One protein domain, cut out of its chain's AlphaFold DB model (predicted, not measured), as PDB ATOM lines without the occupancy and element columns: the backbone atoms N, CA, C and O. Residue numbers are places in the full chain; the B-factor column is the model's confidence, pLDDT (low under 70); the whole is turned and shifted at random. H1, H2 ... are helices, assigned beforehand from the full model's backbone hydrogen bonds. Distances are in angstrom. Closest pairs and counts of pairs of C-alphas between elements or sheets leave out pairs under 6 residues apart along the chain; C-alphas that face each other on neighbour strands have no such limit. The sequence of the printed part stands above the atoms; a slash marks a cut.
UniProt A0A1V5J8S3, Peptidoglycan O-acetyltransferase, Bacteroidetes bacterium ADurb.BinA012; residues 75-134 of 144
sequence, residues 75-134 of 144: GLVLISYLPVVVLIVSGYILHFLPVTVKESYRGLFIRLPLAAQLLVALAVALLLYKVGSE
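Overview. This is residues 75 to 134 of the 144 residues of the protein "Peptidoglycan O-acetyltransferase" of Bacteroidetes bacterium ADurb.BinA012 (UniProt A0A1V5J8S3). Four helices make an open, flat hook with an empty middle: short H1 and then H2 form one arm, H3 crosses the far end, and H4, the longest, folds back as the other arm. The printed part has 60 residues, with named helices H1, H2, H3, H4 in chain order and no named strand, an all-helix class. It is only just loose, close to extended, with a radius of gyration of the C-alphas of 15.5 A and spans of 45 by 29 by 14 A.

Arrangement. H1, residues 75 to 80, and H2, residues 82 to 96, meet only through their link. H2 is apart from H3, residues 99 to 111. H3 and H4, residues 114 to 132, are close but not clearly touching; their closest C-alphas, of Phe 109 and Gln 117, are 6.9 A apart. Their lines stand at a steep tilt of 57 degrees, opposite ways. H4 is apart from H1 and H2. In H1, H2, H3 and H4 every O i to N i+4 pair is within hydrogen-bond range.

Along the chain. H1 begins at C-alpha 75, (-49.066, -35.846, -56.447). H2 measures 20.8 A, H3 18.6 A and H4 26.6 A from first to last C-alpha. H4 ends at C-alpha 132, (-56.930, -15.730, -39.786).

Size, cuts and confidence. The C-alphas farthest apart, of Gly 75 and Leu 114, are 45.9 A apart. The printed part has no cut, and its three links are tight. Residues 132 to 134 have pLDDT under 70.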
ATOM      1  N   GLY A  75     -49.956 -36.991 -56.264       82.19
ATOM      2  CA  GLY A  75     -49.066 -35.846 -56.447       82.19
ATOM      3  C   GLY A  75     -49.848 -34.542 -56.563       82.19
ATOM      4  O   GLY A  75     -49.534 -33.572 -55.871       82.19
ATOM      5  N   LEU A  76     -50.924 -34.539 -57.353       83.44
ATOM      6  CA  LEU A  76     -51.826 -33.389 -57.470       83.44
ATOM      7  C   LEU A  76     -52.463 -33.031 -56.121       83.44
ATOM      8  O   LEU A  76     -52.540 -31.851 -55.770       83.44
ATOM      9  N   VAL A  77     -52.891 -34.033 -55.347       82.62
ATOM     10  CA  VAL A  77     -53.442 -33.813 -54.001       82.62
ATOM     11  C   VAL A  77     -52.382 -33.187 -53.097       82.62
ATOM     12  O   VAL A  77     -52.645 -32.164 -52.467       82.62
ATOM     13  N   LEU A  78     -51.166 -33.735 -53.067       83.75
ATOM     14  CA  LEU A  78     -50.094 -33.199 -52.228       83.75
ATOM     15  C   LEU A  78     -49.762 -31.743 -52.577       83.75
ATOM     16  O   LEU A  78     -49.615 -30.925 -51.673       83.75
ATOM     17  N   ILE A  79     -49.691 -31.408 -53.866       87.38
ATOM     18  CA  ILE A  79     -49.440 -30.037 -54.332       87.38
ATOM     19  C   ILE A  79     -50.603 -29.114 -53.943       87.38
ATOM     20  O   ILE A  79     -50.374 -28.008 -53.456       87.38
ATOM     21  N   SER A  80     -51.845 -29.580 -54.089       85.06
ATOM     22  CA  SER A  80     -53.046 -28.798 -53.758       85.06
ATOM     23  C   SER A  80     -53.153 -28.481 -52.264       85.06
ATOM     24  O   SER A  80     -53.643 -27.418 -51.890       85.06
ATOM     25  N   TYR A  81     -52.676 -29.383 -51.403       84.88
ATOM     26  CA  TYR A  81     -52.679 -29.216 -49.945       84.88
ATOM     27  C   TYR A  81     -51.308 -28.838 -49.372       84.88
ATOM     28  O   TYR A  81     -51.129 -28.826 -48.150       84.88
ATOM     29  N   LEU A  82     -50.342 -28.485 -50.225       87.62
ATOM     30  CA  LEU A  82     -48.978 -28.162 -49.815       87.62
ATOM     31  C   LEU A  82     -48.915 -27.073 -48.727       87.62
ATOM     32  O   LEU A  82     -48.164 -27.274 -47.772       87.62
ATOM     33  N   PRO A  83     -49.718 -25.983 -48.765       84.94
ATOM     34  CA  PRO A  83     -49.714 -24.985 -47.690       84.94
ATOM     35  C   PRO A  83     -50.058 -25.574 -46.315       84.94
ATOM     36  O   PRO A  83     -49.418 -25.240 -45.319       84.94
ATOM     37  N   VAL A  84     -51.020 -26.503 -46.257       85.44
ATOM     38  CA  VAL A  84     -51.428 -27.182 -45.016       85.44
ATOM     39  C   VAL A  84     -50.311 -28.096 -44.517       85.44
ATOM     40  O   VAL A  84     -49.990 -28.096 -43.329       85.44
ATOM     41  N   VAL A  85     -49.682 -28.847 -45.423       88.06
ATOM     42  CA  VAL A  85     -48.558 -29.730 -45.083       88.06
ATOM     43  C   VAL A  85     -47.379 -28.919 -44.544       88.06
ATOM     44  O   VAL A  85     -46.834 -29.261 -43.497       88.06
ATOM     45  N   VAL A  86     -47.025 -27.812 -45.201       89.50
ATOM     46  CA  VAL A  86     -45.962 -26.900 -44.752       89.50
ATOM     47  C   VAL A  86     -46.285 -26.320 -43.374       89.50
ATOM     48  O   VAL A  86     -45.410 -26.289 -42.507       89.50
ATOM     49  N   LEU A  87     -47.535 -25.922 -43.125       87.12
ATOM     50  CA  LEU A  87     -47.967 -25.425 -41.817       87.12
ATOM     51  C   LEU A  87     -47.791 -26.485 -40.717       87.12
ATOM     52  O   LEU A  87     -47.200 -26.203 -39.676       87.12
ATOM     53  N   ILE A  88     -48.242 -27.719 -40.951       89.00
ATOM     54  CA  ILE A  88     -48.106 -28.820 -39.984       89.00
ATOM     55  C   ILE A  88     -46.630 -29.136 -39.722       89.00
ATOM     56  O   ILE A  88     -46.201 -29.209 -38.570       89.00
ATOM     57  N   VAL A  89     -45.839 -29.297 -40.785       92.56
ATOM     58  CA  VAL A  89     -44.414 -29.638 -40.688       92.56
ATOM     59  C   VAL A  89     -43.633 -28.530 -39.983       92.56
ATOM     60  O   VAL A  89     -42.843 -28.821 -39.088       92.56
ATOM     61  N   SER A  90     -43.881 -27.263 -40.320       90.31
ATOM     62  CA  SER A  90     -43.254 -26.127 -39.634       90.31
ATOM     63  C   SER A  90     -43.643 -26.063 -38.156       90.31
ATOM     64  O   SER A  90     -42.767 -25.864 -37.314       90.31
ATOM     65  N   GLY A  91     -44.908 -26.330 -37.813       89.44
ATOM     66  CA  GLY A  91     -45.359 -26.451 -36.426       89.44
ATOM     67  C   GLY A  91     -44.600 -27.533 -35.656       89.44
ATOM     68  O   GLY A  91     -44.116 -27.282 -34.549       89.44
ATOM     69  N   TYR A  92     -44.408 -28.706 -36.262       92.31
ATOM     70  CA  TYR A  92     -43.595 -29.766 -35.669       92.31
ATOM     71  C   TYR A  92     -42.129 -29.356 -35.513       92.31
ATOM     72  O   TYR A  92     -41.581 -29.508 -34.424       92.31
ATOM     73  N   ILE A  93     -41.500 -28.791 -36.546       93.12
ATOM     74  CA  ILE A  93     -40.103 -28.329 -36.481       93.12
ATOM     75  C   ILE A  93     -39.920 -27.320 -35.339       93.12
ATOM     76  O   ILE A  93     -38.991 -27.452 -34.541       93.12
ATOM     77  N   LEU A  94     -40.826 -26.347 -35.210       88.81
ATOM     78  CA  LEU A  94     -40.799 -25.360 -34.127       88.81
ATOM     79  C   LEU A  94     -40.986 -26.005 -32.746       88.81
ATOM     80  O   LEU A  94     -40.340 -25.597 -31.775       88.81
ATOM     81  N   HIS A  95     -41.842 -27.024 -32.643       90.31
ATOM     82  CA  HIS A  95     -42.048 -27.751 -31.394       90.31
ATOM     83  C   HIS A  95     -40.782 -28.512 -30.975       90.31
ATOM     84  O   HIS A  95     -40.326 -28.359 -29.838       90.31
ATOM     85  N   PHE A  96     -40.176 -29.236 -31.920       93.00
ATOM     86  CA  PHE A  96     -38.964 -30.036 -31.730       93.00
ATOM     87  C   PHE A  96     -37.668 -29.217 -31.626       93.00
ATOM     88  O   PHE A  96     -36.616 -29.777 -31.317       93.00
ATOM     89  N   LEU A  97     -37.717 -27.900 -31.841       90.81
ATOM     90  CA  LEU A  97     -36.546 -27.035 -31.714       90.81
ATOM     91  C   LEU A  97     -35.996 -27.055 -30.267       90.81
ATOM     92  O   LEU A  97     -36.767 -26.847 -29.317       90.81
ATOM     93  N   PRO A  98     -34.678 -27.253 -30.068       89.25
ATOM     94  CA  PRO A  98     -34.074 -27.286 -28.740       89.25
ATOM     95  C   PRO A  98     -34.168 -25.928 -28.031       89.25
ATOM     96  O   PRO A  98     -34.178 -24.865 -28.657       89.25
ATOM     97  N   VAL A  99     -34.212 -25.962 -26.696       87.06
ATOM     98  CA  VAL A  99     -34.414 -24.776 -25.840       87.06
ATOM     99  C   VAL A  99     -33.354 -23.695 -26.087       87.06
ATOM    100  O   VAL A  99     -33.674 -22.512 -26.108       87.06
ATOM    101  N   THR A 100     -32.111 -24.090 -26.365       89.25
ATOM    102  CA  THR A 100     -30.996 -23.173 -26.663       89.25
ATOM    103  C   THR A 100     -31.268 -22.276 -27.870       89.25
ATOM    104  O   THR A 100     -30.928 -21.094 -27.859       89.25
ATOM    105  N   VAL A 101     -31.929 -22.810 -28.898       88.19
ATOM    106  CA  VAL A 101     -32.280 -22.061 -30.109       88.19
ATOM    107  C   VAL A 101     -33.432 -21.096 -29.824       88.19
ATOM    108  O   VAL A 101     -33.389 -19.943 -30.254       88.19
ATOM    109  N   LYS A 102     -34.423 -21.527 -29.033       87.19
ATOM    110  CA  LYS A 102     -35.549 -20.678 -28.603       87.19
ATOM    111  C   LYS A 102     -35.058 -19.474 -27.785       87.19
ATOM    112  O   LYS A 102     -35.467 -18.345 -28.055       87.19
ATOM    113  N   GLU A 103     -34.123 -19.691 -26.860       89.94
ATOM    114  CA  GLU A 103     -33.517 -18.610 -26.070       89.94
ATOM    115  C   GLU A 103     -32.618 -17.685 -26.908       89.94
ATOM    116  O   GLU A 103     -32.576 -16.482 -26.653       89.94
ATOM    117  N   SER A 104     -31.955 -18.195 -27.952       90.50
ATOM    118  CA  SER A 104     -31.128 -17.373 -28.849       90.50
ATOM    119  C   SER A 104     -31.953 -16.320 -29.605       90.50
ATOM    120  O   SER A 104     -31.635 -15.128 -29.555       90.50
ATOM    121  N   TYR A 105     -33.064 -16.718 -30.239       87.88
ATOM    122  CA  TYR A 105     -33.935 -15.767 -30.945       87.88
ATOM    123  C   TYR A 105     -34.629 -14.788 -29.991       87.88
ATOM    124  O   TYR A 105     -34.778 -13.610 -30.320       87.88
ATOM    125  N   ARG A 106     -34.991 -15.238 -28.783       89.50
ATOM    126  CA  ARG A 106     -35.497 -14.361 -27.718       89.50
ATOM    127  C   ARG A 106     -34.456 -13.314 -27.317       89.50
ATOM    128  O   ARG A 106     -34.773 -12.129 -27.249       89.50
ATOM    129  N   GLY A 107     -33.213 -13.737 -27.086       90.00
ATOM    130  CA  GLY A 107     -32.104 -12.850 -26.743       90.00
ATOM    131  C   GLY A 107     -31.799 -11.837 -27.847       90.00
ATOM    132  O   GLY A 107     -31.568 -10.665 -27.549       90.00
ATOM    133  N   LEU A 108     -31.859 -12.257 -29.113       91.62
ATOM    134  CA  LEU A 108     -31.723 -11.359 -30.260       91.62
ATOM    135  C   LEU A 108     -32.845 -10.315 -30.283       91.62
ATOM    136  O   LEU A 108     -32.557  -9.128 -30.401       91.62
ATOM    137  N   PHE A 109     -34.101 -10.738 -30.108       92.25
ATOM    138  CA  PHE A 109     -35.252  -9.835 -30.099       92.25
ATOM    139  C   PHE A 109     -35.164  -8.785 -28.983       92.25
ATOM    140  O   PHE A 109     -35.421  -7.607 -29.224       92.25
ATOM    141  N   ILE A 110     -34.732  -9.177 -27.779       92.62
ATOM    142  CA  ILE A 110     -34.564  -8.262 -26.636       92.62
ATOM    143  C   ILE A 110     -33.496  -7.192 -26.913       92.62
ATOM    144  O   ILE A 110     -33.622  -6.066 -26.442       92.62
ATOM    145  N   ARG A 111     -32.458  -7.525 -27.688       94.00
ATOM    146  CA  ARG A 111     -31.367  -6.598 -28.034       94.00
ATOM    147  C   ARG A 111     -31.716  -5.628 -29.163       94.00
ATOM    148  O   ARG A 111     -30.936  -4.713 -29.424       94.00
ATOM    149  N   LEU A 112     -32.838  -5.825 -29.855       93.75
ATOM    150  CA  LEU A 112     -33.266  -4.924 -30.920       93.75
ATOM    151  C   LEU A 112     -33.712  -3.566 -30.350       93.75
ATOM    152  O   LEU A 112     -34.320  -3.520 -29.278       93.75
ATOM    153  N   PRO A 113     -33.477  -2.454 -31.070       95.00
ATOM    154  CA  PRO A 113     -34.025  -1.157 -30.688       95.00
ATOM    155  C   PRO A 113     -35.559  -1.193 -30.711       95.00
ATOM    156  O   PRO A 113     -36.160  -1.911 -31.514       95.00
ATOM    157  N   LEU A 114     -36.199  -0.367 -29.875       94.06
ATOM    158  CA  LEU A 114     -37.657  -0.359 -29.689       94.06
ATOM    159  C   LEU A 114     -38.431  -0.255 -31.017       94.06
ATOM    160  O   LEU A 114     -39.410  -0.966 -31.224       94.06
ATOM    161  N   ALA A 115     -37.958   0.584 -31.943       95.38
ATOM    162  CA  ALA A 115     -38.569   0.734 -33.263       95.38
ATOM    163  C   ALA A 115     -38.579  -0.583 -34.062       95.38
ATOM    164  O   ALA A 115     -39.581  -0.918 -34.688       95.38
ATOM    165  N   ALA A 116     -37.498  -1.365 -34.004       94.31
ATOM    166  CA  ALA A 116     -37.420  -2.656 -34.683       94.31
ATOM    167  C   ALA A 116     -38.319  -3.707 -34.014       94.31
ATOM    168  O   ALA A 116     -38.983  -4.465 -34.717       94.31
ATOM    169  N   GLN A 117     -38.406  -3.723 -32.679       94.12
ATOM    170  CA  GLN A 117     -39.333  -4.610 -31.963       94.12
ATOM    171  C   GLN A 117     -40.792  -4.333 -32.345       94.12
ATOM    172  O   GLN A 117     -41.543  -5.270 -32.618       94.12
ATOM    173  N   LEU A 118     -41.177  -3.054 -32.424       95.50
ATOM    174  CA  LEU A 118     -42.515  -2.637 -32.850       95.50
ATOM    175  C   LEU A 118     -42.809  -3.038 -34.298       95.50
ATOM    176  O   LEU A 118     -43.891  -3.550 -34.577       95.50
ATOM    177  N   LEU A 119     -41.848  -2.862 -35.209       96.50
ATOM    178  CA  LEU A 119     -42.000  -3.286 -36.603       96.50
ATOM    179  C   LEU A 119     -42.181  -4.802 -36.726       96.50
ATOM    180  O   LEU A 119     -43.058  -5.251 -37.462       96.50
ATOM    181  N   VAL A 120     -41.402  -5.593 -35.982       95.12
ATOM    182  CA  VAL A 120     -41.544  -7.056 -35.962       95.12
ATOM    183  C   VAL A 120     -42.905  -7.462 -35.395       95.12
ATOM    184  O   VAL A 120     -43.589  -8.288 -35.995       95.12
ATOM    185  N   ALA A 121     -43.338  -6.862 -34.283       94.00
ATOM    186  CA  ALA A 121     -44.643  -7.148 -33.687       94.00
ATOM    187  C   ALA A 121     -45.799  -6.809 -34.643       94.00
ATOM    188  O   ALA A 121     -46.716  -7.615 -34.811       94.00
ATOM    189  N   LEU A 122     -45.728  -5.659 -35.321       96.31
ATOM    190  CA  LEU A 122     -46.707  -5.256 -36.327       96.31
ATOM    191  C   LEU A 122     -46.722  -6.221 -37.519       96.31
ATOM    192  O   LEU A 122     -47.795  -6.633 -37.957       96.31
ATOM    193  N   ALA A 123     -45.551  -6.621 -38.020       95.38
ATOM    194  CA  ALA A 123     -45.446  -7.579 -39.117       95.38
ATOM    195  C   ALA A 123     -46.080  -8.932 -38.753       95.38
ATOM    196  O   ALA A 123     -46.843  -9.486 -39.545       95.38
ATOM    197  N   VAL A 124     -45.829  -9.434 -37.538       93.31
ATOM    198  CA  VAL A 124     -46.453 -10.667 -37.031       93.31
ATOM    199  C   VAL A 124     -47.969 -10.503 -36.904       93.31
ATOM    200  O   VAL A 124     -48.707 -11.380 -37.346       93.31
ATOM    201  N   ALA A 125     -48.455  -9.380 -36.369       92.44
ATOM    202  CA  ALA A 125     -49.890  -9.119 -36.252       92.44
ATOM    203  C   ALA A 125     -50.592  -9.077 -37.622       92.44
ATOM    204  O   ALA A 125     -51.652  -9.682 -37.791       92.44
ATOM    205  N   LEU A 126     -49.987  -8.423 -38.620       93.00
ATOM    206  CA  LEU A 126     -50.507  -8.388 -39.990       93.00
ATOM    207  C   LEU A 126     -50.501  -9.774 -40.645       93.00
ATOM    208  O   LEU A 126     -51.457 -10.124 -41.339       93.00
ATOM    209  N   LEU A 127     -49.458 -10.576 -40.410       88.94
ATOM    210  CA  LEU A 127     -49.389 -11.956 -40.888       88.94
ATOM    211  C   LEU A 127     -50.511 -12.802 -40.278       88.94
ATOM    212  O   LEU A 127     -51.224 -13.487 -41.009       88.94
ATOM    213  N   LEU A 128     -50.718 -12.711 -38.962       86.50
ATOM    214  CA  LEU A 128     -51.802 -13.418 -38.275       86.50
ATOM    215  C   LEU A 128     -53.180 -12.967 -38.764       86.50
ATOM    216  O   LEU A 128     -54.054 -13.807 -38.949       86.50
ATOM    217  N   TYR A 129     -53.368 -11.671 -39.030       87.31
ATOM    218  CA  TYR A 129     -54.607 -11.159 -39.613       87.31
ATOM    219  C   TYR A 129     -54.868 -11.751 -41.003       87.31
ATOM    220  O   TYR A 129     -55.970 -12.218 -41.278       87.31
ATOM    221  N   LYS A 130     -53.847 -11.785 -41.869       84.06
ATOM    222  CA  LYS A 130     -53.966 -12.368 -43.211       84.06
ATOM    223  C   LYS A 130     -54.331 -13.850 -43.152       84.06
ATOM    224  O   LYS A 130     -55.286 -14.246 -43.812       84.06
ATOM    225  N   VAL A 131     -53.644 -14.629 -42.319       79.25
ATOM    226  CA  VAL A 131     -53.910 -16.069 -42.159       79.25
ATOM    227  C   VAL A 131     -55.279 -16.325 -41.518       79.25
ATOM    228  O   VAL A 131     -56.020 -17.184 -41.979       79.25
ATOM    229  N   GLY A 132     -55.651 -15.568 -40.484       68.94
ATOM    230  CA  GLY A 132     -56.930 -15.730 -39.786       68.94
ATOM    231  C   GLY A 132     -58.152 -15.259 -40.582       68.94
ATOM    232  O   GLY A 132     -59.275 -15.605 -40.225       68.94
ATOM    233  N   SER A 133     -57.947 -14.471 -41.642       61.62
ATOM    234  CA  SER A 133     -59.022 -13.989 -42.518       61.62
ATOM    235  C   SER A 133     -59.448 -14.991 -43.596       61.62
ATOM    236  O   SER A 133     -60.512 -14.822 -44.194       61.62
ATOM    237  N   GLU A 134     -58.661 -16.045 -43.837       60.41
ATOM    238  CA  GLU A 134     -59.108 -17.155 -44.677       60.41
ATOM    239  C   GLU A 134     -60.194 -17.937 -43.932       60.41
ATOM    240  O   GLU A 134     -60.063 -18.227 -42.744       60.41
TER     241      GLU A 134